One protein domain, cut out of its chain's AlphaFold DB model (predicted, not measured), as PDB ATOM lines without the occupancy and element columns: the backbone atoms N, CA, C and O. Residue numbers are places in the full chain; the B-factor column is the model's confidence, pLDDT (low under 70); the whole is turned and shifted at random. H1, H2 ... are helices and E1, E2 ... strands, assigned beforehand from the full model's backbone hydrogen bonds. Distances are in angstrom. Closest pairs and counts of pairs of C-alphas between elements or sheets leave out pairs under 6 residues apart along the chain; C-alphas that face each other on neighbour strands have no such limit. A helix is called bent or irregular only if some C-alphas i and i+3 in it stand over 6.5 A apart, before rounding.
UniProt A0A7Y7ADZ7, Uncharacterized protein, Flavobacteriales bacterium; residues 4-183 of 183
ATOM      1  N   GLU A   4      53.853   3.062 -12.843       89.12
ATOM      2  CA  GLU A   4      52.647   2.757 -12.059       89.12
ATOM      3  C   GLU A   4      52.021   4.025 -11.479       89.12
ATOM      4  O   GLU A   4      50.826   4.260 -11.626       89.12
ATOM      5  N   LYS A   5      52.851   4.915 -10.926       88.69
ATOM      6  CA  LYS A   5      52.397   6.193 -10.366       88.69
ATOM      7  C   LYS A   5      51.815   7.128 -11.430       88.69
ATOM      8  O   LYS A   5      50.902   7.898 -11.142       88.69
ATOM      9  N   ILE A   6      52.326   7.079 -12.662       89.81
ATOM     10  CA  ILE A   6      51.753   7.830 -13.792       89.81
ATOM     11  C   ILE A   6      50.358   7.304 -14.129       89.81
ATOM     12  O   ILE A   6      49.443   8.101 -14.335       89.81
ATOM     13  N   GLU A   7      50.191   5.986 -14.184       91.88
ATOM     14  CA  GLU A   7      48.918   5.371 -14.560       91.88
ATOM     15  C   GLU A   7      47.851   5.549 -13.471       91.88
ATOM     16  O   GLU A   7      46.704   5.882 -13.773       91.88
ATOM     17  N   GLU A   8      48.246   5.476 -12.197       92.50
ATOM     18  CA  GLU A   8      47.385   5.804 -11.058       92.50
ATOM     19  C   GLU A   8      46.887   7.260 -11.123       92.50
ATOM     20  O   GLU A   8      45.688   7.526 -10.993       92.50
ATOM     21  N   LEU A   9      47.787   8.215 -11.388       90.38
ATOM     22  CA  LEU A   9      47.427   9.631 -11.510       90.38
ATOM     23  C   LEU A   9      46.505   9.901 -12.705       90.38
ATOM     24  O   LEU A   9      45.588  10.717 -12.586       90.38
ATOM     25  N   LYS A  10      46.702   9.215 -13.838       89.50
ATOM     26  CA  LYS A  10      45.781   9.296 -14.984       89.50
ATOM     27  C   LYS A  10      44.397   8.764 -14.629       89.50
ATOM     28  O   LYS A  10      43.415   9.449 -14.898       89.50
ATOM     29  N   SER A  11      44.313   7.594 -13.994       90.12
ATOM     30  CA  SER A  11      43.034   7.012 -13.569       90.12
ATOM     31  C   SER A  11      42.297   7.935 -12.596       90.12
ATOM     32  O   SER A  11      41.108   8.203 -12.766       90.12
ATOM     33  N   LYS A  12      43.013   8.511 -11.622       91.00
ATOM     34  CA  LYS A  12      42.441   9.477 -10.678       91.00
ATOM     35  C   LYS A  12      41.943  10.743 -11.374       91.00
ATOM     36  O   LYS A  12      40.865  11.230 -11.043       91.00
ATOM     37  N   ARG A  13      42.702  11.267 -12.341       85.69
ATOM     38  CA  ARG A  13      42.286  12.429 -13.137       85.69
ATOM     39  C   ARG A  13      41.020  12.135 -13.938       85.69
ATOM     40  O   ARG A  13      40.124  12.966 -13.921       85.69
ATOM     41  N   LEU A  14      40.933  10.975 -14.588       84.62
ATOM     42  CA  LEU A  14      39.749  10.575 -15.358       84.62
ATOM     43  C   LEU A  14      38.498  10.513 -14.475       84.62
ATOM     44  O   LEU A  14      37.490  11.114 -14.825       84.62
ATOM     45  N   LYS A  15      38.595   9.893 -13.293       85.38
ATOM     46  CA  LYS A  15      37.482   9.837 -12.330       85.38
ATOM     47  C   LYS A  15      37.017  11.221 -11.880       85.38
ATOM     48  O   LYS A  15      35.823  11.470 -11.819       85.38
ATOM     49  N   LEU A  16      37.953  12.128 -11.592       85.81
ATOM     50  CA  LEU A  16      37.614  13.503 -11.209       85.81
ATOM     51  C   LEU A  16      36.948  14.271 -12.356       85.81
ATOM     52  O   LEU A  16      36.003  15.013 -12.124       85.81
ATOM     53  N   GLN A  17      37.430  14.100 -13.590       78.75
ATOM     54  CA  GLN A  17      36.813  14.720 -14.767       78.75
ATOM     55  C   GLN A  17      35.391  14.199 -14.995       78.75
ATOM     56  O   GLN A  17      34.502  14.975 -15.331       78.75
ATOM     57  N   GLU A  18      35.178  12.902 -14.783       76.38
ATOM     58  CA  GLU A  18      33.858  12.292 -14.851       76.38
ATOM     59  C   GLU A  18      32.929  12.848 -13.766       76.38
ATOM     60  O   GLU A  18      31.848  13.316 -14.094       76.38
ATOM     61  N   GLU A  19      33.366  12.896 -12.507       81.50
ATOM     62  CA  GLU A  19      32.574  13.434 -11.391       81.50
ATOM     63  C   GLU A  19      32.163  14.899 -11.604       81.50
ATOM     64  O   GLU A  19      30.997  15.245 -11.412       81.50
ATOM     65  N   VAL A  20      33.095  15.751 -12.047       82.31
ATOM     66  CA  VAL A  20      32.804  17.156 -12.378       82.31
ATOM     67  C   VAL A  20      31.748  17.235 -13.476       82.31
ATOM     68  O   VAL A  20      30.734  17.902 -13.295       82.31
ATOM     69  N   ARG A  21      31.924  16.479 -14.564       76.44
ATOM     70  CA  ARG A  21      30.962  16.451 -15.671       76.44
ATOM     71  C   ARG A  21      29.576  15.976 -15.226       76.44
ATOM     72  O   ARG A  21      28.578  16.509 -15.695       76.44
ATOM     73  N   LEU A  22      29.497  14.983 -14.337       75.62
ATOM     74  CA  LEU A  22      28.223  14.481 -13.809       75.62
ATOM     75  C   LEU A  22      27.486  15.543 -12.988       75.62
ATOM     76  O   LEU A  22      26.264  15.650 -13.088       75.62
ATOM     77  N   ASN A  23      28.213  16.308 -12.172       80.69
ATOM     78  CA  ASN A  23      27.629  17.403 -11.402       80.69
ATOM     79  C   ASN A  23      27.163  18.534 -12.322       80.69
ATOM     80  O   ASN A  23      26.016  18.959 -12.201       80.69
ATOM     81  N   ASP A  24      27.985  18.924 -13.297       81.56
ATOM     82  CA  ASP A  24      27.613  19.937 -14.289       81.56
ATOM     83  C   ASP A  24      26.346  19.520 -15.050       81.56
ATOM     84  O   ASP A  24      25.410  20.304 -15.171       81.56
ATOM     85  N   LEU A  25      26.268  18.262 -15.505       79.69
ATOM     86  CA  LEU A  25      25.090  17.731 -16.193       79.69
ATOM     87  C   LEU A  25      23.833  17.824 -15.323       79.69
ATOM     88  O   LEU A  25      22.797  18.292 -15.789       79.69
ATOM     89  N   ARG A  26      23.915  17.410 -14.052       79.50
ATOM     90  CA  ARG A  26      22.783  17.478 -13.112       79.50
ATOM     91  C   ARG A  26      22.281  18.900 -12.932       79.50
ATOM     92  O   ARG A  26      21.071  19.111 -12.971       79.50
ATOM     93  N   ASP A  27      23.193  19.850 -12.779       84.44
ATOM     94  CA  ASP A  27      22.843  21.262 -12.662       84.44
ATOM     95  C   ASP A  27      22.227  21.785 -13.963       84.44
ATOM     96  O   ASP A  27      21.293  22.591 -13.932       84.44
ATOM     97  N   ARG A  28      22.693  21.294 -15.122       82.38
ATOM     98  CA  ARG A  28      22.172  21.726 -16.421       82.38
ATOM     99  C   ARG A  28      20.724  21.323 -16.662       82.38
ATOM    100  O   ARG A  28      19.969  22.174 -17.142       82.38
ATOM    101  N   VAL A  29      20.356  20.088 -16.318       87.19
ATOM    102  CA  VAL A  29      19.006  19.538 -16.544       87.19
ATOM    103  C   VAL A  29      18.082  19.614 -15.324       87.19
ATOM    104  O   VAL A  29      16.974  19.073 -15.341       87.19
ATOM    105  N   ALA A  30      18.511  20.262 -14.237       89.19
ATOM    106  CA  ALA A  30      17.786  20.277 -12.965       89.19
ATOM    107  C   ALA A  30      16.340  20.790 -13.093       89.19
ATOM    108  O   ALA A  30      15.428  20.243 -12.461       89.19
ATOM    109  N   SER A  31      16.112  21.824 -13.911       90.25
ATOM    110  CA  SER A  31      14.770  22.365 -14.156       90.25
ATOM    111  C   SER A  31      13.883  21.378 -14.909       90.25
ATOM    112  O   SER A  31      12.742  21.167 -14.497       90.25
ATOM    113  N   GLN A  32      14.413  20.720 -15.944       92.69
ATOM    114  CA  GLN A  32      13.675  19.729 -16.733       92.69
ATOM    115  C   GLN A  32      13.333  18.507 -15.878       92.69
ATOM    116  O   GLN A  32      12.181  18.086 -15.851       92.69
ATOM    117  N   ILE A  33      14.284  18.003 -15.086       92.62
ATOM    118  CA  ILE A  33      14.030  16.924 -14.119       92.62
ATOM    119  C   ILE A  33      12.940  17.335 -13.123       92.62
ATOM    120  O   ILE A  33      12.004  16.581 -12.876       92.62
ATOM    121  N   SER A  34      13.017  18.550 -12.572       93.06
ATOM    122  CA  SER A  34      12.009  19.046 -11.628       93.06
ATOM    123  C   SER A  34      10.617  19.137 -12.254       93.06
ATOM    124  O   SER A  34       9.619  18.956 -11.556       93.06
ATOM    125  N   HIS A  35      10.529  19.442 -13.549       93.88
ATOM    126  CA  HIS A  35       9.275  19.431 -14.293       93.88
ATOM    127  C   HIS A  35       8.754  18.003 -14.501       93.88
ATOM    128  O   HIS A  35       7.605  17.742 -14.156       93.88
ATOM    129  N   LEU A  36       9.601  17.071 -14.945       95.25
ATOM    130  CA  LEU A  36       9.237  15.661 -15.147       95.25
ATOM    131  C   LEU A  36       8.762  14.992 -13.849       95.25
ATOM    132  O   LEU A  36       7.736  14.320 -13.836       95.25
ATOM    133  N   VAL A  37       9.426  15.275 -12.724       94.88
ATOM    134  CA  VAL A  37       9.004  14.799 -11.396       94.88
ATOM    135  C   VAL A  37       7.618  15.331 -11.011       94.88
ATOM    136  O   VAL A  37       6.835  14.608 -10.403       94.88
ATOM    137  N   LYS A  38       7.274  16.579 -11.366       95.50
ATOM    138  CA  LYS A  38       5.928  17.131 -11.106       95.50
ATOM    139  C   LYS A  38       4.843  16.455 -11.942       95.50
ATOM    140  O   LYS A  38       3.691  16.458 -11.516       95.50
ATOM    141  N   LEU A  39       5.204  15.930 -13.110       94.19
ATOM    142  CA  LEU A  39       4.302  15.208 -14.004       94.19
ATOM    143  C   LEU A  39       4.173  13.716 -13.663       94.19
ATOM    144  O   LEU A  39       3.354  13.047 -14.281       94.19
ATOM    145  N   ASP A  40       4.933  13.214 -12.681       94.38
ATOM    146  CA  ASP A  40       5.065  11.775 -12.390       94.38
ATOM    147  C   ASP A  40       5.568  10.973 -13.610       94.38
ATOM    148  O   ASP A  40       5.182   9.830 -13.846       94.38
ATOM    149  N   GLU A  41       6.432  11.598 -14.416       94.06
ATOM    150  CA  GLU A  41       6.990  11.017 -15.638       94.06
ATOM    151  C   GLU A  41       8.364  10.389 -15.371       94.06
ATOM    152  O   GLU A  41       9.217  10.949 -14.673       94.06
ATOM    153  N   SER A  42       8.596   9.216 -15.961       94.12
ATOM    154  CA  SER A  42       9.897   8.551 -15.918       94.12
ATOM    155  C   SER A  42      10.906   9.249 -16.825       94.12
ATOM    156  O   SER A  42      10.559   9.710 -17.913       94.12
ATOM    157  N   TYR A  43      12.169   9.268 -16.405       93.25
ATOM    158  CA  TYR A  43      13.256   9.852 -17.180       93.25
ATOM    159  C   TYR A  43      14.579   9.124 -16.947       93.25
ATOM    160  O   TYR A  43      14.805   8.540 -15.882       93.25
ATOM    161  N   SER A  44      15.470   9.222 -17.928       89.69
ATOM    162  CA  SER A  44      16.829   8.682 -17.880       89.69
ATOM    163  C   SER A  44      17.826   9.800 -18.152       89.69
ATOM    164  O   SER A  44      17.690  10.546 -19.115       89.69
ATOM    165  N   VAL A  45      18.841   9.942 -17.304       85.25
ATOM    166  CA  VAL A  45      19.924  10.905 -17.535       85.25
ATOM    167  C   VAL A  45      21.071  10.170 -18.212       85.25
ATOM    168  O   VAL A  45      21.597   9.199 -17.657       85.25
ATOM    169  N   TYR A  46      21.465  10.624 -19.400       78.38
ATOM    170  CA  TYR A  46      22.562  10.005 -20.133       78.38
ATOM    171  C   TYR A  46      23.898  10.486 -19.590       78.38
ATOM    172  O   TYR A  46      24.407  11.557 -19.908       78.38
ATOM    173  N   TYR A  47      24.484   9.647 -18.746       64.56
ATOM    174  CA  TYR A  47      25.783   9.919 -18.164       64.56
ATOM    175  C   TYR A  47      26.943   9.497 -19.064       64.56
ATOM    176  O   TYR A  47      28.047   9.963 -18.837       64.56
ATOM    177  N   GLU A  48      26.767   8.651 -20.073       61.28
ATOM    178  CA  GLU A  48      27.901   8.058 -20.797       61.28
ATOM    179  C   GLU A  48      28.484   8.968 -21.892       61.28
ATOM    180  O   GLU A  48      27.759   9.648 -22.615       61.28
ATOM    181  N   PHE A  49      29.821   8.960 -22.026       53.81
ATOM    182  CA  PHE A  49      30.557   9.781 -23.001       53.81
ATOM    183  C   PHE A  49      30.203   9.432 -24.456       53.81
ATOM    184  O   PHE A  49      30.315  10.274 -25.335       53.81
ATOM    185  N   GLU A  50      29.768   8.199 -24.716       54.50
ATOM    186  CA  GLU A  50      29.493   7.674 -26.065       54.50
ATOM    187  C   GLU A  50      28.343   8.392 -26.776       54.50
ATOM    188  O   GLU A  50      28.243   8.373 -28.002       54.50
ATOM    189  N   ASN A  51      27.491   9.051 -25.997       55.72
ATOM    190  CA  ASN A  51      26.407   9.867 -26.505       55.72
ATOM    191  C   ASN A  51      26.861  11.303 -26.816       55.72
ATOM    192  O   ASN A  51      26.228  11.970 -27.632       55.72
ATOM    193  N   LEU A  52      27.964  11.769 -26.223       57.75
ATOM    194  CA  LEU A  52      28.466  13.131 -26.401       57.75
ATOM    195  C   LEU A  52      28.878  13.380 -27.857       57.75
ATOM    196  O   LEU A  52      29.486  12.522 -28.501       57.75
ATOM    197  N   ASN A  53      28.560  14.564 -28.374       65.06
ATOM    198  CA  ASN A  53      28.789  14.965 -29.768       65.06
ATOM    199  C   ASN A  53      28.169  14.030 -30.826       65.06
ATOM    200  O   ASN A  53      28.652  13.993 -31.964       65.06
ATOM    201  N   TRP A  54      27.112  13.268 -30.502       76.50
ATOM    202  CA  TRP A  54      26.488  12.380 -31.492       76.50
ATOM    203  C   TRP A  54      26.047  13.153 -32.741       76.50
ATOM    204  O   TRP A  54      26.294  12.683 -33.850       76.50
ATOM    205  N   ILE A  55      25.456  14.344 -32.572       78.50
ATOM    206  CA  ILE A  55      25.021  15.193 -33.691       78.50
ATOM    207  C   ILE A  55      26.212  15.562 -34.582       78.50
ATOM    208  O   ILE A  55      26.187  15.245 -35.765       78.50
ATOM    209  N   ASP A  56      27.260  16.162 -34.014       76.62
ATOM    210  CA  ASP A  56      28.460  16.587 -34.755       76.62
ATOM    211  C   ASP A  56      29.165  15.409 -35.454       76.62
ATOM    212  O   ASP A  56      29.655  15.526 -36.575       76.62
ATOM    213  N   SER A  57      29.147  14.225 -34.833       79.00
ATOM    214  CA  SER A  57      29.806  13.028 -35.370       79.00
ATOM    215  C   SER A  57      29.007  12.297 -36.456       79.00
ATOM    216  O   SER A  57      29.595  11.549 -37.238       79.00
ATOM    217  N   ASN A  58      27.676  12.440 -36.493       81.19
ATOM    218  CA  ASN A  58      26.796  11.598 -37.325       81.19
ATOM    219  C   ASN A  58      25.917  12.375 -38.301       81.19
ATOM    220  O   ASN A  58      25.339  11.774 -39.212       81.19
ATOM    221  N   VAL A  59      25.786  13.683 -38.110       84.81
ATOM    222  CA  VAL A  59      24.939  14.553 -38.915       84.81
ATOM    223  C   VAL A  59      25.802  15.659 -39.489       84.81
ATOM    224  O   VAL A  59      26.703  16.184 -38.844       84.81
ATOM    225  N   ARG A  60      25.532  16.024 -40.738       86.00
ATOM    226  CA  ARG A  60      26.226  17.142 -41.360       86.00
ATOM    227  C   ARG A  60      25.803  18.445 -40.681       86.00
ATOM    228  O   ARG A  60      24.629  18.814 -40.720       86.00
ATOM    229  N   VAL A  61      26.772  19.136 -40.094       85.12
ATOM    230  CA  VAL A  61      26.589  20.427 -39.432       85.12
ATOM    231  C   VAL A  61      27.383  21.518 -40.146       85.12
ATOM    232  O   VAL A  61      28.332  21.245 -40.886       85.12
ATOM    233  N   ARG A  62      26.984  22.771 -39.945       84.62
ATOM    234  CA  ARG A  62      27.700  23.957 -40.427       84.62
ATOM    235  C   ARG A  62      27.722  25.029 -39.353       84.62
ATOM    236  O   ARG A  62      26.948  24.974 -38.402       84.62
ATOM    237  N   ASN A  63      28.567  26.038 -39.539       80.88
ATOM    238  CA  ASN A  63      28.543  27.217 -38.679       80.88
ATOM    239  C   ASN A  63      27.148  27.849 -38.688       80.88
ATOM    240  O   ASN A  63      26.499  27.943 -39.739       80.88
ATOM    241  N   ARG A  64      26.701  28.283 -37.512       77.75
ATOM    242  CA  ARG A  64      25.419  28.956 -37.343       77.75
ATOM    243  C   ARG A  64      25.345  30.232 -38.176       77.75
ATOM    244  O   ARG A  64      26.240  31.078 -38.144       77.75
ATOM    245  N   ASP A  65      24.248  30.377 -38.911       74.88
ATOM    246  CA  ASP A  65      23.992  31.569 -39.711       74.88
ATOM    247  C   ASP A  65      23.798  32.785 -38.797       74.88
ATOM    248  O   ASP A  65      23.024  32.743 -37.842       74.88
ATOM    249  N   GLY A  66      24.500  33.879 -39.104       69.25
ATOM    250  CA  GLY A  66      24.386  35.146 -38.373       69.25
ATOM    251  C   GLY A  66      25.230  35.252 -37.098       69.25
ATOM    252  O   GLY A  66      25.361  36.356 -36.569       69.25
ATOM    253  N   TYR A  67      25.871  34.169 -36.648       65.94
ATOM    254  CA  TYR A  67      26.708  34.164 -35.447       65.94
ATOM    255  C   TYR A  67      28.161  34.574 -35.746       65.94
ATOM    256  O   TYR A  67      28.735  34.200 -36.770       65.94
ATOM    257  N   ARG A  68      28.774  35.370 -34.856       55.00
ATOM    258  CA  ARG A  68      30.160  35.883 -35.000       55.00
ATOM    259  C   ARG A  68      31.087  35.541 -33.823       55.00
ATOM    260  O   ARG A  68      32.178  36.103 -33.735       55.00
ATOM    261  N   GLY A  69      30.656  34.684 -32.898       55.34
ATOM    262  CA  GLY A  69      31.468  34.253 -31.757       55.34
ATOM    263  C   GLY A  69      32.572  33.255 -32.135       55.34
ATOM    264  O   GLY A  69      32.610  32.728 -33.242       55.34
ATOM    265  N   ILE A  70      33.500  33.026 -31.200       44.22
ATOM    266  CA  ILE A  70      34.727  32.219 -31.389       44.22
ATOM    267  C   ILE A  70      34.510  30.751 -30.962       44.22
ATOM    268  O   ILE A  70      35.320  29.879 -31.272       44.22
ATOM    269  N   HIS A  71      33.401  30.457 -30.281       44.19
ATOM    270  CA  HIS A  71      33.066  29.123 -29.796       44.19
ATOM    271  C   HIS A  71      31.849  28.576 -30.544       44.19
ATOM    272  O   HIS A  71      30.745  29.056 -30.354       44.19
ATOM    273  N   GLY A  72      32.097  27.601 -31.419       52.28
ATOM    274  CA  GLY A  72      31.402  26.310 -31.403       52.28
ATOM    275  C   GLY A  72      29.894  26.210 -31.639       52.28
ATOM    276  O   GLY A  72      29.398  25.100 -31.495       52.28
ATOM    277  N   ASP A  73      29.178  27.260 -32.031       68.19
ATOM    278  CA  ASP A  73      27.753  27.122 -32.354       68.19
ATOM    279  C   ASP A  73      27.584  26.590 -33.780       68.19
ATOM    280  O   ASP A  73      27.647  27.328 -34.775       68.19
ATOM    281  N   PHE A  74      27.394  25.281 -33.886       76.88
ATOM    282  CA  PHE A  74      26.976  24.653 -35.125       76.88
ATOM    283  C   PHE A  74      25.454  24.548 -35.184       76.88
ATOM    284  O   PHE A  74      24.750  24.553 -34.179       76.88
ATOM    285  N   GLN A  75      24.947  24.457 -36.401       85.19
ATOM    286  CA  GLN A  75      23.561  24.128 -36.682       85.19
ATOM    287  C   GLN A  75      23.531  23.001 -37.708       85.19
ATOM    288  O   GLN A  75      24.508  22.806 -38.446       85.19
ATOM    289  N   ILE A  76      22.421  22.276 -37.800       87.81
ATOM    290  CA  ILE A  76      22.295  21.245 -38.832       87.81
ATOM    291  C   ILE A  76      22.392  21.887 -40.226       87.81
ATOM    292  O   ILE A  76      21.788  22.930 -40.492       87.81
ATOM    293  N   ASP A  77      23.171  21.281 -41.127       89.25
ATOM    294  CA  ASP A  77      23.389  21.780 -42.488       89.25
ATOM    295  C   ASP A  77      22.177  21.485 -43.380       89.25
ATOM    296  O   ASP A  77      22.170  20.568 -44.204       89.25
ATOM    297  N   VAL A  78      21.124  22.268 -43.158       89.38
ATOM    298  CA  VAL A  78      19.921  22.334 -43.985       89.38
ATOM    299  C   VAL A  78      19.684  23.767 -44.452       89.38
ATOM    300  O   VAL A  78      20.047  24.738 -43.780       89.38
ATOM    301  N   ASP A  79      19.080  23.885 -45.632       86.12
ATOM    302  CA  ASP A  79      18.637  25.155 -46.198       86.12
ATOM    303  C   ASP A  79      17.171  25.381 -45.831       86.12
ATOM    304  O   ASP A  79      16.283  24.630 -46.242       86.12
ATOM    305  N   ASP A  80      16.934  26.437 -45.059       81.75
ATOM    306  CA  ASP A  80      15.614  26.859 -44.606       81.75
ATOM    307  C   ASP A  80      14.644  27.139 -45.763       81.75
ATOM    308  O   ASP A  80      13.435  26.974 -45.600       81.75
ATOM    309  N   SER A  81      15.159  27.524 -46.935       84.50
ATOM    310  CA  SER A  81      14.355  27.765 -48.141       84.50
ATOM    311  C   SER A  81      13.746  26.482 -48.708       84.50
ATOM    312  O   SER A  81      12.781  26.542 -49.466       84.50
ATOM    313  N   ASN A  82      14.300  25.324 -48.340       87.06
ATOM    314  CA  ASN A  82      13.851  24.008 -48.789       87.06
ATOM    315  C   ASN A  82      12.919  23.321 -47.783       87.06
ATOM    316  O   ASN A  82      12.634  22.132 -47.937       87.06
ATOM    317  N   ALA A  83      12.451  24.036 -46.753       89.25
ATOM    318  CA  ALA A  83      11.456  23.503 -45.834       89.25
ATOM    319  C   ALA A  83      10.195  23.088 -46.607       89.25
ATOM    320  O   ALA A  83       9.610  23.895 -47.328       89.25
ATOM    321  N   ILE A  84       9.760  21.836 -46.440       91.50
ATOM    322  CA  ILE A  84       8.548  21.336 -47.111       91.50
ATOM    323  C   ILE A  84       7.320  22.106 -46.615       91.50
ATOM    324  O   ILE A  84       6.470  22.498 -47.411       91.50
ATOM    325  N   ASN A  85       7.258  22.350 -45.304       93.81
ATOM    326  CA  ASN A  85       6.214  23.144 -44.669       93.81
ATOM    327  C   ASN A  85       6.824  24.269 -43.825       93.81
ATOM    328  O   ASN A  85       7.833  24.067 -43.144       93.81
ATOM    329  N   SER A  86       6.169  25.431 -43.817       94.44
ATOM    330  CA  SER A  86       6.521  26.560 -42.955       94.44
ATOM    331  C   SER A  86       5.282  27.084 -42.240       94.44
ATOM    332  O   SER A  86       4.247  27.292 -42.874       94.44
ATOM    333  N   PHE A  87       5.394  27.326 -40.938       95.56
ATOM    334  CA  PHE A  87       4.310  27.827 -40.096       95.56
ATOM    335  C   PHE A  87       4.781  29.008 -39.262       95.56
ATOM    336  O   PHE A  87       5.938  29.041 -38.856       95.56
ATOM    337  N   ASN A  88       3.860  29.917 -38.951       95.38
ATOM    338  CA  ASN A  88       4.104  31.001 -38.010       95.38
ATOM    339  C   ASN A  88       3.269  30.764 -36.751       95.38
ATOM    340  O   ASN A  88       2.066  30.452 -36.822       95.38
ATOM    341  N   ILE A  89       3.918  30.891 -35.602       95.69
ATOM    342  CA  ILE A  89       3.290  30.864 -34.283       95.69
ATOM    343  C   ILE A  89       3.897  31.980 -33.434       95.69
ATOM    344  O   ILE A  89       5.023  32.393 -33.666       95.69
ATOM    345  N   SER A  90       3.177  32.443 -32.430       94.00
ATOM    346  CA  SER A  90       3.734  33.279 -31.369       94.00
ATOM    347  C   SER A  90       4.483  32.434 -30.337       94.00
ATOM    348  O   SER A  90       4.244  31.231 -30.201       94.00
ATOM    349  N   GLU A  91       5.357  33.057 -29.546       90.94
ATOM    350  CA  GLU A  91       6.101  32.355 -28.485       90.94
ATOM    351  C   GLU A  91       5.166  31.640 -27.487       90.94
ATOM    352  O   GLU A  91       5.424  30.515 -27.062       90.94
ATOM    353  N   VAL A  92       4.014  32.242 -27.173       92.25
ATOM    354  CA  VAL A  92       3.009  31.643 -26.277       92.25
ATOM    355  C   VAL A  92       2.335  30.403 -26.872       92.25
ATOM    356  O   VAL A  92       1.883  29.529 -26.130       92.25
ATOM    357  N   GLU A  93       2.283  30.294 -28.200       95.38
ATOM    358  CA  GLU A  93       1.701  29.147 -28.897       95.38
ATOM    359  C   GLU A  93       2.613  27.910 -28.871       95.38
ATOM    360  O   GLU A  93       2.126  26.815 -29.157       95.38
ATOM    361  N   ILE A  94       3.884  28.029 -28.460       94.50
ATOM    362  CA  ILE A  94       4.795  26.881 -28.290       94.50
ATOM    363  C   ILE A  94       4.232  25.868 -27.275       94.50
ATOM    364  O   ILE A  94       4.380  24.665 -27.456       94.50
ATOM    365  N   ASN A  95       3.524  26.335 -26.240       95.75
ATOM    366  CA  ASN A  95       2.873  25.473 -25.242       95.75
ATOM    367  C   ASN A  95       1.398  25.156 -25.565       95.75
ATOM    368  O   ASN A  95       0.662  24.676 -24.703       95.75
ATOM    369  N   SER A  96       0.922  25.475 -26.771       95.81
ATOM    370  CA  SER A  96      -0.486  25.303 -27.155       95.81
ATOM    371  C   SER A  96      -0.746  23.978 -27.878       95.81
ATOM    372  O   SER A  96       0.181  23.316 -28.345       95.81
ATOM    373  N   GLU A  97      -2.026  23.619 -28.052       94.94
ATOM    374  CA  GLU A  97      -2.399  22.469 -28.892       94.94
ATOM    375  C   GLU A  97      -1.918  22.595 -30.336       94.94
ATOM    376  O   GLU A  97      -1.545  21.606 -30.953       94.94
ATOM    377  N   LYS A  98      -1.811  23.816 -30.867       95.06
ATOM    378  CA  LYS A  98      -1.297  24.026 -32.222       95.06
ATOM    379  C   LYS A  98       0.121  23.471 -32.379       95.06
ATOM    380  O   LYS A  98       0.420  22.827 -33.380       95.06
ATOM    381  N   PHE A  99       0.998  23.682 -31.394       96.56
ATOM    382  CA  PHE A  99       2.350  23.119 -31.435       96.56
ATOM    383  C   PHE A  99       2.331  21.592 -31.295       96.56
ATOM    384  O   PHE A  99       3.056  20.899 -32.011       96.56
ATOM    385  N   LYS A 100       1.466  21.057 -30.426       96.44
ATOM    386  CA  LYS A 100       1.289  19.610 -30.250       96.44
ATOM    387  C   LYS A 100       0.804  18.925 -31.523       96.44
ATOM    388  O   LYS A 100       1.335  17.872 -31.868       96.44
ATOM    389  N   GLU A 101      -0.140  19.516 -32.249       95.88
ATOM    390  CA  GLU A 101      -0.612  19.025 -33.549       95.88
ATOM    391  C   GLU A 101       0.514  19.036 -34.590       95.88
ATOM    392  O   GLU A 101       0.747  18.030 -35.269       95.88
ATOM    393  N   LEU A 102       1.268  20.140 -34.673       96.12
ATOM    394  CA  LEU A 102       2.418  20.263 -35.574       96.12
ATOM    395  C   LEU A 102       3.493  19.210 -35.280       96.12
ATOM    396  O   LEU A 102       4.028  18.613 -36.214       96.12
ATOM    397  N   PHE A 103       3.785  18.944 -34.007       96.50
ATOM    398  CA  PHE A 103       4.702  17.883 -33.594       96.50
ATOM    399  C   PHE A 103       4.150  16.494 -33.935       96.50
ATOM    400  O   PHE A 103       4.828  15.696 -34.585       96.50
ATOM    401  N   SER A 104       2.905  16.219 -33.539       95.81
ATOM    402  CA  SER A 104       2.275  14.894 -33.646       95.81
ATOM    403  C   SER A 104       2.020  14.473 -35.094       95.81
ATOM    404  O   SER A 104       1.880  13.286 -35.384       95.81
ATOM    405  N   SER A 105       1.997  15.433 -36.024       95.88
ATOM    406  CA  SER A 105       1.943  15.161 -37.463       95.88
ATOM    407  C   SER A 105       3.214  14.495 -38.016       95.88
ATOM    408  O   SER A 105       3.164  13.867 -39.076       95.88
ATOM    409  N   LEU A 106       4.345  14.606 -37.305       95.88
ATOM    410  CA  LEU A 106       5.660  14.115 -37.733       95.88
ATOM    411  C   LEU A 106       6.220  13.025 -36.811       95.88
ATOM    412  O   LEU A 106       6.831  12.064 -37.286       95.88
ATOM    413  N   ILE A 107       6.035  13.185 -35.500       96.25
ATOM    414  CA  ILE A 107       6.641  12.354 -34.458       96.25
ATOM    415  C   ILE A 107       5.529  11.806 -33.563       96.25
ATOM    416  O   ILE A 107       4.668  12.548 -33.102       96.25
ATOM    417  N   SER A 108       5.553  10.498 -33.302       95.06
ATOM    418  CA  SER A 108       4.583   9.857 -32.406       95.06
ATOM    419  C   SER A 108       4.700  10.403 -30.980       95.06
ATOM    420  O   SER A 108       5.802  10.529 -30.448       95.06
ATOM    421  N   THR A 109       3.565  10.653 -30.327       93.06
ATOM    422  CA  THR A 109       3.506  11.044 -28.907       93.06
ATOM    423  C   THR A 109       3.923   9.921 -27.960       93.06
ATOM    424  O   THR A 109       4.290  10.189 -26.820       93.06
ATOM    425  N   GLU A 110       3.887   8.676 -28.441       92.75
ATOM    426  CA  GLU A 110       4.348   7.484 -27.717       92.75
ATOM    427  C   GLU A 110       5.862   7.258 -27.853       92.75
ATOM    428  O   GLU A 110       6.398   6.309 -27.286       92.75
ATOM    429  N   SER A 111       6.557   8.078 -28.647       94.12
ATOM    430  CA  SER A 111       8.012   8.004 -28.756       94.12
ATOM    431  C   SER A 111       8.690   8.550 -27.502       94.12
ATOM    432  O   SER A 111       8.147   9.393 -26.790       94.12
ATOM    433  N   GLU A 112       9.933   8.138 -27.294       94.88
ATOM    434  CA  GLU A 112      10.844   8.788 -26.360       94.88
ATOM    435  C   GLU A 112      11.716   9.803 -27.101       94.88
ATOM    436  O   GLU A 112      12.044   9.652 -28.289       94.88
ATOM    437  N   VAL A 113      12.064  10.865 -26.388       93.94
ATOM    438  CA  VAL A 113      12.903  11.952 -26.871       93.94
ATOM    439  C   VAL A 113      14.040  12.210 -25.904       93.94
ATOM    440  O   VAL A 113      13.949  11.937 -24.712       93.94
ATOM    441  N   ILE A 114      15.111  12.765 -26.443       91.19
ATOM    442  CA  ILE A 114      16.340  13.088 -25.746       91.19
ATOM    443  C   ILE A 114      16.587  14.573 -25.957       91.19
ATOM    444  O   ILE A 114      16.729  15.005 -27.101       91.19
ATOM    445  N   VAL A 115      16.650  15.356 -24.883       90.00
ATOM    446  CA  VAL A 115      17.080  16.755 -24.967       90.00
ATOM    447  C   VAL A 115      18.601  16.847 -24.877       90.00
ATOM    448  O   VAL A 115      19.239  16.174 -24.061       90.00
ATOM    449  N   CYS A 116      19.158  17.704 -25.725       84.81
ATOM    450  CA  CYS A 116      20.569  18.031 -25.789       84.81
ATOM    451  C   CYS A 116      20.773  19.542 -25.696       84.81
ATOM    452  O   CYS A 116      20.076  20.314 -26.364       84.81
ATOM    453  N   TYR A 117      21.790  19.953 -24.944       79.69
ATOM    454  CA  TYR A 117      22.192  21.351 -24.806       79.69
ATOM    455  C   TYR A 117      23.654  21.545 -25.237       79.69
ATOM    456  O   TYR A 117      24.416  20.586 -25.304       79.69
ATOM    457  N   GLN A 118      24.042  22.795 -25.526       68.31
ATOM    458  CA  GLN A 118      25.446  23.236 -25.662       68.31
ATOM    459  C   GLN A 118      26.337  22.337 -26.549       68.31
ATOM    460  O   GLN A 118      27.359  21.831 -26.089       68.31
ATOM    461  N   GLY A 119      25.969  22.134 -27.817       61.75
ATOM    462  CA  GLY A 119      26.750  21.299 -28.744       61.75
ATOM    463  C   GLY A 119      26.247  19.861 -28.902       61.75
ATOM    464  O   GLY A 119      26.974  19.000 -29.388       61.75
ATOM    465  N   GLY A 120      24.987  19.593 -28.548       62.12
ATOM    466  CA  GLY A 120      24.305  18.364 -28.961       62.12
ATOM    467  C   GLY A 120      24.577  17.135 -28.094       62.12
ATOM    468  O   GLY A 120      24.241  16.028 -28.518       62.12
ATOM    469  N   ASP A 121      25.132  17.318 -26.895       67.94
ATOM    470  CA  ASP A 121      25.317  16.248 -25.916       67.94
ATOM    471  C   ASP A 121      23.954  15.760 -25.387       67.94
ATOM    472  O   ASP A 121      23.209  16.565 -24.835       67.94
ATOM    473  N   PRO A 122      23.601  14.471 -25.540       65.25
ATOM    474  CA  PRO A 122      22.421  13.847 -24.949       65.25
ATOM    475  C   PRO A 122      22.450  13.946 -23.436       65.25
ATOM    476  O   PRO A 122      23.332  13.379 -22.793       65.25
ATOM    477  N   GLU A 123      21.479  14.655 -22.868       78.81
ATOM    478  CA  GLU A 123      21.477  14.932 -21.434       78.81
ATOM    479  C   GLU A 123      20.378  14.167 -20.708       78.81
ATOM    480  O   GLU A 123      20.622  13.558 -19.664       78.81
ATOM    481  N   LEU A 124      19.167  14.176 -21.262       89.38
ATOM    482  CA  LEU A 124      17.977  13.706 -20.565       89.38
ATOM    483  C   LEU A 124      16.973  13.113 -21.555       89.38
ATOM    484  O   LEU A 124      16.532  13.786 -22.482       89.38
ATOM    485  N   GLU A 125      16.609  11.860 -21.324       92.50
ATOM    486  CA  GLU A 125      15.608  11.097 -22.059       92.50
ATOM    487  C   GLU A 125      14.303  10.995 -21.274       92.50
ATOM    488  O   GLU A 125      14.315  10.796 -20.057       92.50
ATOM    489  N   PHE A 126      13.185  11.156 -21.976       94.62
ATOM    490  CA  PHE A 126      11.835  11.185 -21.423       94.62
ATOM    491  C   PHE A 126      10.798  11.002 -22.542       94.62
ATOM    492  O   PHE A 126      11.131  10.961 -23.727       94.62
ATOM    493  N   SER A 127       9.519  10.882 -22.187       96.81
ATOM    494  CA  SER A 127       8.453  10.682 -23.172       96.81
ATOM    495  C   SER A 127       8.193  11.943 -24.014       96.81
ATOM    496  O   SER A 127       8.220  13.074 -23.517       96.81
ATOM    497  N   ALA A 128       7.868  11.772 -25.301       96.50
ATOM    498  CA  ALA A 128       7.415  12.870 -26.161       96.50
ATOM    499  C   ALA A 128       6.129  13.513 -25.618       96.50
ATOM    500  O   ALA A 128       5.909  14.714 -25.758       96.50
ATOM    501  N   LYS A 129       5.288  12.729 -24.943       96.25
ATOM    502  CA  LYS A 129       4.118  13.237 -24.229       96.25
ATOM    503  C   LYS A 129       4.497  14.236 -23.127       96.25
ATOM    504  O   LYS A 129       3.887  15.300 -23.064       96.25
ATOM    505  N   ALA A 130       5.505  13.929 -22.310       96.12
ATOM    506  CA  ALA A 130       5.993  14.842 -21.278       96.12
ATOM    507  C   ALA A 130       6.638  16.099 -21.881       96.12
ATOM    508  O   ALA A 130       6.415  17.199 -21.382       96.12
ATOM    509  N   PHE A 131       7.357  15.965 -23.005       96.69
ATOM    510  CA  PHE A 131       7.829  17.120 -23.778       96.69
ATOM    511  C   PHE A 131       6.680  18.058 -24.165       96.69
ATOM    512  O   PHE A 131       6.764  19.271 -23.974       96.69
ATOM    513  N   LEU A 132       5.598  17.487 -24.692       96.50
ATOM    514  CA  LEU A 132       4.448  18.227 -25.189       96.50
ATOM    515  C   LEU A 132       3.585  18.865 -24.094       96.50
ATOM    516  O   LEU A 132       2.790  19.743 -24.425       96.50
ATOM    517  N   ASP A 133       3.720  18.484 -22.822       95.81
ATOM    518  CA  ASP A 133       3.004  19.147 -21.720       95.81
ATOM    519  C   ASP A 133       3.389  20.628 -21.615       95.81
ATOM    520  O   ASP A 133       2.521  21.505 -21.577       95.81
ATOM    521  N   LYS A 134       4.698  20.908 -21.644       95.31
ATOM    522  CA  LYS A 134       5.229  22.272 -21.611       95.31
ATOM    523  C   LYS A 134       6.569  22.396 -22.358       95.31
ATOM    524  O   LYS A 134       7.616  22.542 -21.721       95.31
ATOM    525  N   PRO A 135       6.561  22.405 -23.706       95.25
ATOM    526  CA  PRO A 135       7.775  22.428 -24.527       95.25
ATOM    527  C   PRO A 135       8.785  23.522 -24.165       95.25
ATOM    528  O   PRO A 135       9.993  23.292 -24.238       95.25
ATOM    529  N   THR A 136       8.330  24.698 -23.716       93.69
ATOM    530  CA  THR A 136       9.236  25.792 -23.316       93.69
ATOM    531  C   THR A 136      10.147  25.441 -22.139       93.69
ATOM    532  O   THR A 136      11.220  26.023 -22.024       93.69
ATOM    533  N   GLU A 137       9.755  24.506 -21.260       92.69
ATOM    534  CA  GLU A 137      10.644  24.030 -20.186       92.69
ATOM    535  C   GLU A 137      11.864  23.313 -20.765       92.69
ATOM    536  O   GLU A 137      12.943  23.379 -20.189       92.69
ATOM    537  N   PHE A 138      11.725  22.667 -21.921       92.50
ATOM    538  CA  PHE A 138      12.820  21.964 -22.585       92.50
ATOM    539  C   PHE A 138      13.597  22.886 -23.527       92.50
ATOM    540  O   PHE A 138      14.820  22.789 -23.574       92.50
ATOM    541  N   PHE A 139      12.933  23.856 -24.166       89.81
ATOM    542  CA  PHE A 139      13.552  24.935 -24.954       89.81
ATOM    543  C   PHE A 139      14.135  26.081 -24.110       89.81
ATOM    544  O   PHE A 139      14.288  27.204 -24.583       89.81
ATOM    545  N   SER A 140      14.492  25.822 -22.853       80.50
ATOM    546  CA  SER A 140      14.906  26.859 -21.903       80.50
ATOM    547  C   SER A 140      16.297  27.454 -22.170       80.50
ATOM    548  O   SER A 140      16.796  28.228 -21.351       80.50
ATOM    549  N   ARG A 141      16.979  27.049 -23.250       80.06
ATOM    550  CA  ARG A 141      18.340  27.481 -23.591       80.06
ATOM    551  C   ARG A 141      18.443  27.907 -25.061       80.06
ATOM    552  O   ARG A 141      17.751  27.324 -25.896       80.06
ATOM    553  N   PRO A 142      19.354  28.850 -25.392       75.19
ATOM    554  CA  PRO A 142      19.549  29.341 -26.763       75.19
ATOM    555  C   PRO A 142      19.850  28.280 -27.820       75.19
ATOM    556  O   PRO A 142      19.570  28.499 -29.000       75.19
ATOM    557  N   GLU A 143      20.430  27.169 -27.381       76.06
ATOM    558  CA  GLU A 143      20.847  26.026 -28.181       76.06
ATOM    559  C   GLU A 143      20.235  24.776 -27.565       76.06
ATOM    560  O   GLU A 143      20.745  24.229 -26.581       76.06
ATOM    561  N   THR A 144      19.098  24.373 -28.119       86.25
ATOM    562  CA  THR A 144      18.407  23.162 -27.694       86.25
ATOM    563  C   THR A 144      18.150  22.295 -28.912       86.25
ATOM    564  O   THR A 144      17.510  22.732 -29.872       86.25
ATOM    565  N   TRP A 145      18.602  21.048 -28.841       88.88
ATOM    566  CA  TRP A 145      18.215  20.004 -29.779       88.88
ATOM    567  C   TRP A 145      17.405  18.955 -29.038       88.88
ATOM    568  O   TRP A 145      17.680  18.641 -27.883       88.88
ATOM    569  N   ILE A 146      16.409  18.402 -29.707       91.44
ATOM    570  CA  ILE A 146      15.632  17.275 -29.212       91.44
ATOM    571  C   ILE A 146      15.710  16.191 -30.271       91.44
ATOM    572  O   ILE A 146      15.338  16.418 -31.422       91.44
ATOM    573  N   LEU A 147      16.206  15.019 -29.899       90.38
ATOM    574  CA  LEU A 147      16.281  13.865 -30.782       90.38
ATOM    575  C   LEU A 147      15.237  12.843 -30.383       90.38
ATOM    576  O   LEU A 147      14.996  12.633 -29.201       90.38
ATOM    577  N   THR A 148      14.662  12.146 -31.354       92.06
ATOM    578  CA  THR A 148      13.971  10.893 -31.045       92.06
ATOM    579  C   THR A 148      14.998   9.812 -30.713       92.06
ATOM    580  O   THR A 148      16.087   9.785 -31.292       92.06
ATOM    581  N   THR A 149      14.667   8.891 -29.808       89.25
ATOM    582  CA  THR A 149      15.577   7.792 -29.416       89.25
ATOM    583  C   THR A 149      15.939   6.872 -30.585       89.25
ATOM    584  O   THR A 149      17.050   6.350 -30.658       89.25
ATOM    585  N   ASP A 150      15.042   6.746 -31.566       88.94
ATOM    586  CA  ASP A 150      15.288   6.039 -32.828       88.94
ATOM    587  C   ASP A 150      16.160   6.819 -33.831       88.94
ATOM    588  O   ASP A 150      16.433   6.317 -34.926       88.94
ATOM    589  N   LYS A 151      16.592   8.034 -33.467       86.81
ATOM    590  CA  LYS A 151      17.491   8.914 -34.229       86.81
ATOM    591  C   LYS A 151      16.983   9.251 -35.635       86.81
ATOM    592  O   LYS A 151      17.774   9.571 -36.519       86.81
ATOM    593  N   LYS A 152      15.666   9.194 -35.862       91.31
ATOM    594  CA  LYS A 152      15.049   9.584 -37.143       91.31
ATOM    595  C   LYS A 152      14.715  11.063 -37.234       91.31
ATOM    596  O   LYS A 152      14.536  11.561 -38.345       91.31
ATOM    597  N   TRP A 153      14.611  11.755 -36.106       93.69
ATOM    598  CA  TRP A 153      14.229  13.159 -36.063       93.69
ATOM    599  C   TRP A 153      15.145  13.966 -35.154       93.69
ATOM    600  O   TRP A 153      15.526  13.510 -34.077       93.69
ATOM    601  N   ILE A 154      15.443  15.184 -35.599       92.44
ATOM    602  CA  ILE A 154      16.031  16.257 -34.803       92.44
ATOM    603  C   ILE A 154      15.053  17.426 -34.826       92.44
ATOM    604  O   ILE A 154      14.636  17.878 -35.892       92.44
ATOM    605  N   ILE A 155      14.709  17.926 -33.648       93.94
ATOM    606  CA  ILE A 155      14.008  19.187 -33.459       93.94
ATOM    607  C   ILE A 155      15.037  20.170 -32.931       93.94
ATOM    608  O   ILE A 155      15.611  19.964 -31.867       93.94
ATOM    609  N   GLU A 156      15.299  21.218 -33.687       91.94
ATOM    610  CA  GLU A 156      16.319  22.203 -33.361       91.94
ATOM    611  C   GLU A 156      15.651  23.540 -33.081       91.94
ATOM    612  O   GLU A 156      14.952  24.081 -33.940       91.94
ATOM    613  N   TYR A 157      15.865  24.067 -31.880       90.69
ATOM    614  CA  TYR A 157      15.423  25.400 -31.503       90.69
ATOM    615  C   TYR A 157      16.597  26.372 -31.555       90.69
ATOM    616  O   TYR A 157      17.586  26.216 -30.837       90.69
ATOM    617  N   ILE A 158      16.465  27.389 -32.404       87.44
ATOM    618  CA  ILE A 158      17.477  28.423 -32.615       87.44
ATOM    619  C   ILE A 158      16.895  29.730 -32.119       87.44
ATOM    620  O   ILE A 158      16.255  30.470 -32.872       87.44
ATOM    621  N   TRP A 159      17.131  30.020 -30.843       84.69
ATOM    622  CA  TRP A 159      16.498  31.161 -30.188       84.69
ATOM    623  C   TRP A 159      16.797  32.490 -30.898       84.69
ATOM    624  O   TRP A 159      15.874  33.235 -31.205       84.69
ATOM    625  N   GLU A 160      18.058  32.752 -31.258       81.81
ATOM    626  CA  GLU A 160      18.460  33.999 -31.935       81.81
ATOM    627  C   GLU A 160      17.760  34.238 -33.281       81.81
ATOM    628  O   GLU A 160      17.615  35.380 -33.711       81.81
ATOM    629  N   GLN A 161      17.351  33.163 -33.959       85.81
ATOM    630  CA  GLN A 161      16.649  33.238 -35.238       85.81
ATOM    631  C   GLN A 161      15.127  33.161 -35.062       85.81
ATOM    632  O   GLN A 161      14.405  33.349 -36.036       85.81
ATOM    633  N   GLY A 162      14.640  32.874 -33.849       89.81
ATOM    634  CA  GLY A 162      13.220  32.679 -33.575       89.81
ATOM    635  C   GLY A 162      12.629  31.519 -34.373       89.81
ATOM    636  O   GLY A 162      11.532  31.648 -34.903       89.81
ATOM    637  N   VAL A 163      13.351  30.401 -34.528       91.88
ATOM    638  CA  VAL A 163      12.863  29.261 -35.324       91.88
ATOM    639  C   VAL A 163      12.980  27.932 -34.592       91.88
ATOM    640  O   VAL A 163      13.949  27.681 -33.875       91.88
ATOM    641  N   ILE A 164      11.997  27.060 -34.828       94.38
ATOM    642  CA  ILE A 164      12.042  25.635 -34.489       94.38
ATOM    643  C   ILE A 164      12.031  24.845 -35.798       94.38
ATOM    644  O   ILE A 164      11.124  24.991 -36.620       94.38
ATOM    645  N   ARG A 165      13.036  23.996 -36.005       94.56
ATOM    646  CA  ARG A 165      13.204  23.183 -37.214       94.56
ATOM    647  C   ARG A 165      12.987  21.712 -36.899       94.56
ATOM    648  O   ARG A 165      13.627  21.182 -36.004       94.56
ATOM    649  N   PHE A 166      12.128  21.047 -37.664       96.50
ATOM    650  CA  PHE A 166      11.928  19.600 -37.634       96.50
ATOM    651  C   PHE A 166      12.661  18.984 -38.818       96.50
ATOM    652  O   PHE A 166      12.283  19.157 -39.985       96.50
ATOM    653  N   ILE A 167      13.724  18.263 -38.503       94.81
ATOM    654  CA  ILE A 167      14.669  17.714 -39.460       94.81
ATOM    655  C   ILE A 167      14.571  16.197 -39.398       94.81
ATOM    656  O   ILE A 167      14.779  15.587 -38.351       94.81
ATOM    657  N   GLN A 168      14.258  15.583 -40.532       94.69
ATOM    658  CA  GLN A 168      14.263  14.136 -40.671       94.69
ATOM    659  C   GLN A 168      15.664  13.660 -41.054       94.69
ATOM    660  O   GLN A 168      16.290  14.218 -41.956       94.69
ATOM    661  N   LEU A 169      16.125  12.590 -40.413       91.00
ATOM    662  CA  LEU A 169      17.362  11.896 -40.739       91.00
ATOM    663  C   LEU A 169      17.046  10.616 -41.515       91.00
ATOM    664  O   LEU A 169      16.384   9.706 -41.012       91.00
ATOM    665  N   LYS A 170      17.540  10.535 -42.751       86.44
ATOM    666  CA  LYS A 170      17.552   9.305 -43.556       86.44
ATOM    667  C   LYS A 170      18.982   9.041 -43.989       86.44
ATOM    668  O   LYS A 170      19.553   9.869 -44.682       86.44
ATOM    669  N   GLU A 171      19.559   7.921 -43.553       78.50
ATOM    670  CA  GLU A 171      20.945   7.544 -43.892       78.50
ATOM    671  C   GLU A 171      21.955   8.676 -43.596       78.50
ATOM    672  O   GLU A 171      22.821   8.986 -44.409       78.50
ATOM    673  N   SER A 172      21.801   9.346 -42.444       69.69
ATOM    674  CA  SER A 172      22.596  10.520 -42.034       69.69
ATOM    675  C   SER A 172      22.476  11.764 -42.929       69.69
ATOM    676  O   SER A 172      23.191  12.744 -42.720       69.69
ATOM    677  N   MET A 173      21.544  11.779 -43.885       84.25
ATOM    678  CA  MET A 173      21.220  12.957 -44.683       84.25
ATOM    679  C   MET A 173      20.069  13.735 -44.021       84.25
ATOM    680  O   MET A 173      18.943  13.223 -43.961       84.25
ATOM    681  N   PRO A 174      20.322  14.953 -43.504       90.62
ATOM    682  CA  PRO A 174      19.282  15.762 -42.889       90.62
ATOM    683  C   PRO A 174      18.383  16.391 -43.957       90.62
ATOM    684  O   PRO A 174      18.854  16.961 -44.938       90.62
ATOM    685  N   THR A 175      17.069  16.296 -43.763       92.75
ATOM    686  CA  THR A 175      16.057  16.955 -44.599       92.75
ATOM    687  C   THR A 175      15.162  17.812 -43.716       92.75
ATOM    688  O   THR A 175      14.530  17.292 -42.799       92.75
ATOM    689  N   LEU A 176      15.082  19.114 -43.992       95.12
ATOM    690  CA  LEU A 176      14.178  20.013 -43.281       95.12
ATOM    691  C   LEU A 176      12.735  19.780 -43.745       95.12
ATOM    692  O   LEU A 176      12.350  20.162 -44.848       95.12
ATOM    693  N   VAL A 177      11.931  19.136 -42.902       96.31
ATOM    694  CA  VAL A 177      10.539  18.803 -43.232       96.31
ATOM    695  C   VAL A 177       9.606  19.937 -42.838       96.31
ATOM    696  O   VAL A 177       8.702  20.293 -43.589       96.31
ATOM    697  N   GLN A 178       9.823  20.523 -41.667       96.50
ATOM    698  CA  GLN A 178       8.958  21.573 -41.157       96.50
ATOM    699  C   GLN A 178       9.779  22.640 -40.451       96.50
ATOM    700  O   GLN A 178      10.641  22.340 -39.628       96.50
ATOM    701  N   LYS A 179       9.480  23.895 -40.768       96.19
ATOM    702  CA  LYS A 179      10.024  25.072 -40.104       96.19
ATOM    703  C   LYS A 179       8.890  25.815 -39.410       96.19
ATOM    704  O   LYS A 179       7.853  26.080 -40.010       96.19
ATOM    705  N   ILE A 180       9.087  26.155 -38.149       95.94
ATOM    706  CA  ILE A 180       8.190  27.014 -37.385       95.94
ATOM    707  C   ILE A 180       8.940  28.312 -37.108       95.94
ATOM    708  O   ILE A 180      10.039  28.278 -36.560       95.94
ATOM    709  N   ILE A 181       8.354  29.435 -37.504       95.12
ATOM    710  CA  ILE A 181       8.838  30.786 -37.229       95.12
ATOM    711  C   ILE A 181       8.054  31.319 -36.032       95.12
ATOM    712  O   ILE A 181       6.826  31.208 -35.990       95.12
ATOM    713  N   ILE A 182       8.782  31.853 -35.058       92.75
ATOM    714  CA  ILE A 182       8.250  32.439 -33.836       92.75
ATOM    715  C   ILE A 182       8.204  33.956 -34.028       92.75
ATOM    716  O   ILE A 182       9.247  34.579 -34.233       92.75
ATOM    717  N   GLU A 183       6.995  34.519 -33.998       85.75
ATOM    718  CA  GLU A 183       6.707  35.960 -34.133       85.75
ATOM    719  C   GLU A 183       6.399  36.638 -32.789       85.75
ATOM    720  O   GLU A 183       5.764  35.997 -31.911       85.75
TER     721      GLU A 183
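AT A GLANCE: This is residues 4 to 183 of the 183 residues of an uncharacterized protein of Flavobacteriales bacterium (UniProt A0A7Y7ADZ7). One strongly twisted wall of eight strands has short helices on it, H4 and H5 on one face with H3 and H6 next to them, while the small hairpin of E2 and E3 lies away from these helices, near E8. A long helical arm, residues 4 to 17 of H1, sticks out, and after a bend H1b packs at the E1 edge of the wall. The printed part has 180 residues, with six named helices and ten named strands in the order H1 E1 H2 E2 E3 E4 H3 H4 E5 E6 H5 H6 E7 E8 E9 E10, class mixed. The large sheet runs E1 E6 E5 E7 E8 E9 E10 E4 and is mixed. The whole is compact, with a radius of gyration of the C-alphas of 17.4 A, and spans 61 by 39 by 30 A.

HOW THE PARTS SIT: Start at residues 4 to 38, by hydrogen bonds assigned as one helix, H1, but bent: C-alphas 28 and 31 are 7.8 A apart, and H1a, residues 4 to 28, and H1b, residues 31 to 38, stand at a steep tilt of 64 degrees. H1a only grazes the large sheet, with residues 22 to 28. Next come E1, residues 43 to 45, an edge strand antiparallel to E6, residues 121 to 127 (N 44 to O 125, 2.9 A), and H2, residues 54 to 58, at the sheet's level, height 1.2 A. E2, residues 61 to 63, and E3, residues 74 to 76, form a hairpin, N 62 to O 75 being 2.9 A. E4, residues 85 to 89, the other edge strand, is parallel to E10, residues 173 to 182, N 87 to O 179 being 2.9 A. H3, residues 91 to 95, only grazes the sheet; H4, residues 97 to 104, is on it. E5, residues 112 to 117, forms a hairpin with E6, N 113 to O 126 being 2.8 A. H5, residues 128 to 133, is on the same face as H4, close but not clearly touching it: the closest C-alphas, of Lys 100 and Leu 132, are 6.1 A apart. H6, residues 135 to 138, touches H3, the closest C-alphas, of Asn 95 and Pro 135, being 5.8 A apart, and H1b, at Gln 32 and Glu 137, 6.3 A. E6, H5, H6 and E7, residues 143 to 148, make a split strand-helix-strand unit, two strands running the same way with E5 between them, its crossover right-handed; N 114 to O 147 is 2.8 A. E7, E8, residues 153 to 158, E9, residues 163 to 170, and E10 form a meander, each strand the antiparallel neighbour of the one before: N 146 to O 155 is 2.8 A, N 156 to O 165 2.9 A, N 166 to O 178 2.8 A. Every O i to N i+4 pair is within hydrogen-bond range in H1a, H1b, H2, H4 and H5; H3 has 0 of 1, with 1 of 2 O i to N i+3 pairs, and H6 is too short for such a pair.

IN THESE COORDINATES: Find C-alpha 4 at (52.647, 2.757, -12.059); from there H1a runs 36.2 A to C-alpha 28. E6 measures 18.0 A and E9 22.1 A. E10 runs 25.8 A, bending by 54 degrees at residue 177, to C-alpha 182 at (8.250, 32.439, -33.836).

THE WHOLE: The C-alphas farthest apart, of Glu 4 and Asn 88, are 61.9 A apart. Without residues 4 to 17, which stand free, the body spans 43 by 37 by 30 A. The printed part has no cut, and no link is long. Its mean pLDDT is 86.0; residues 47 to 53, 66 to 73, 118 to 122 and 172 are under 70.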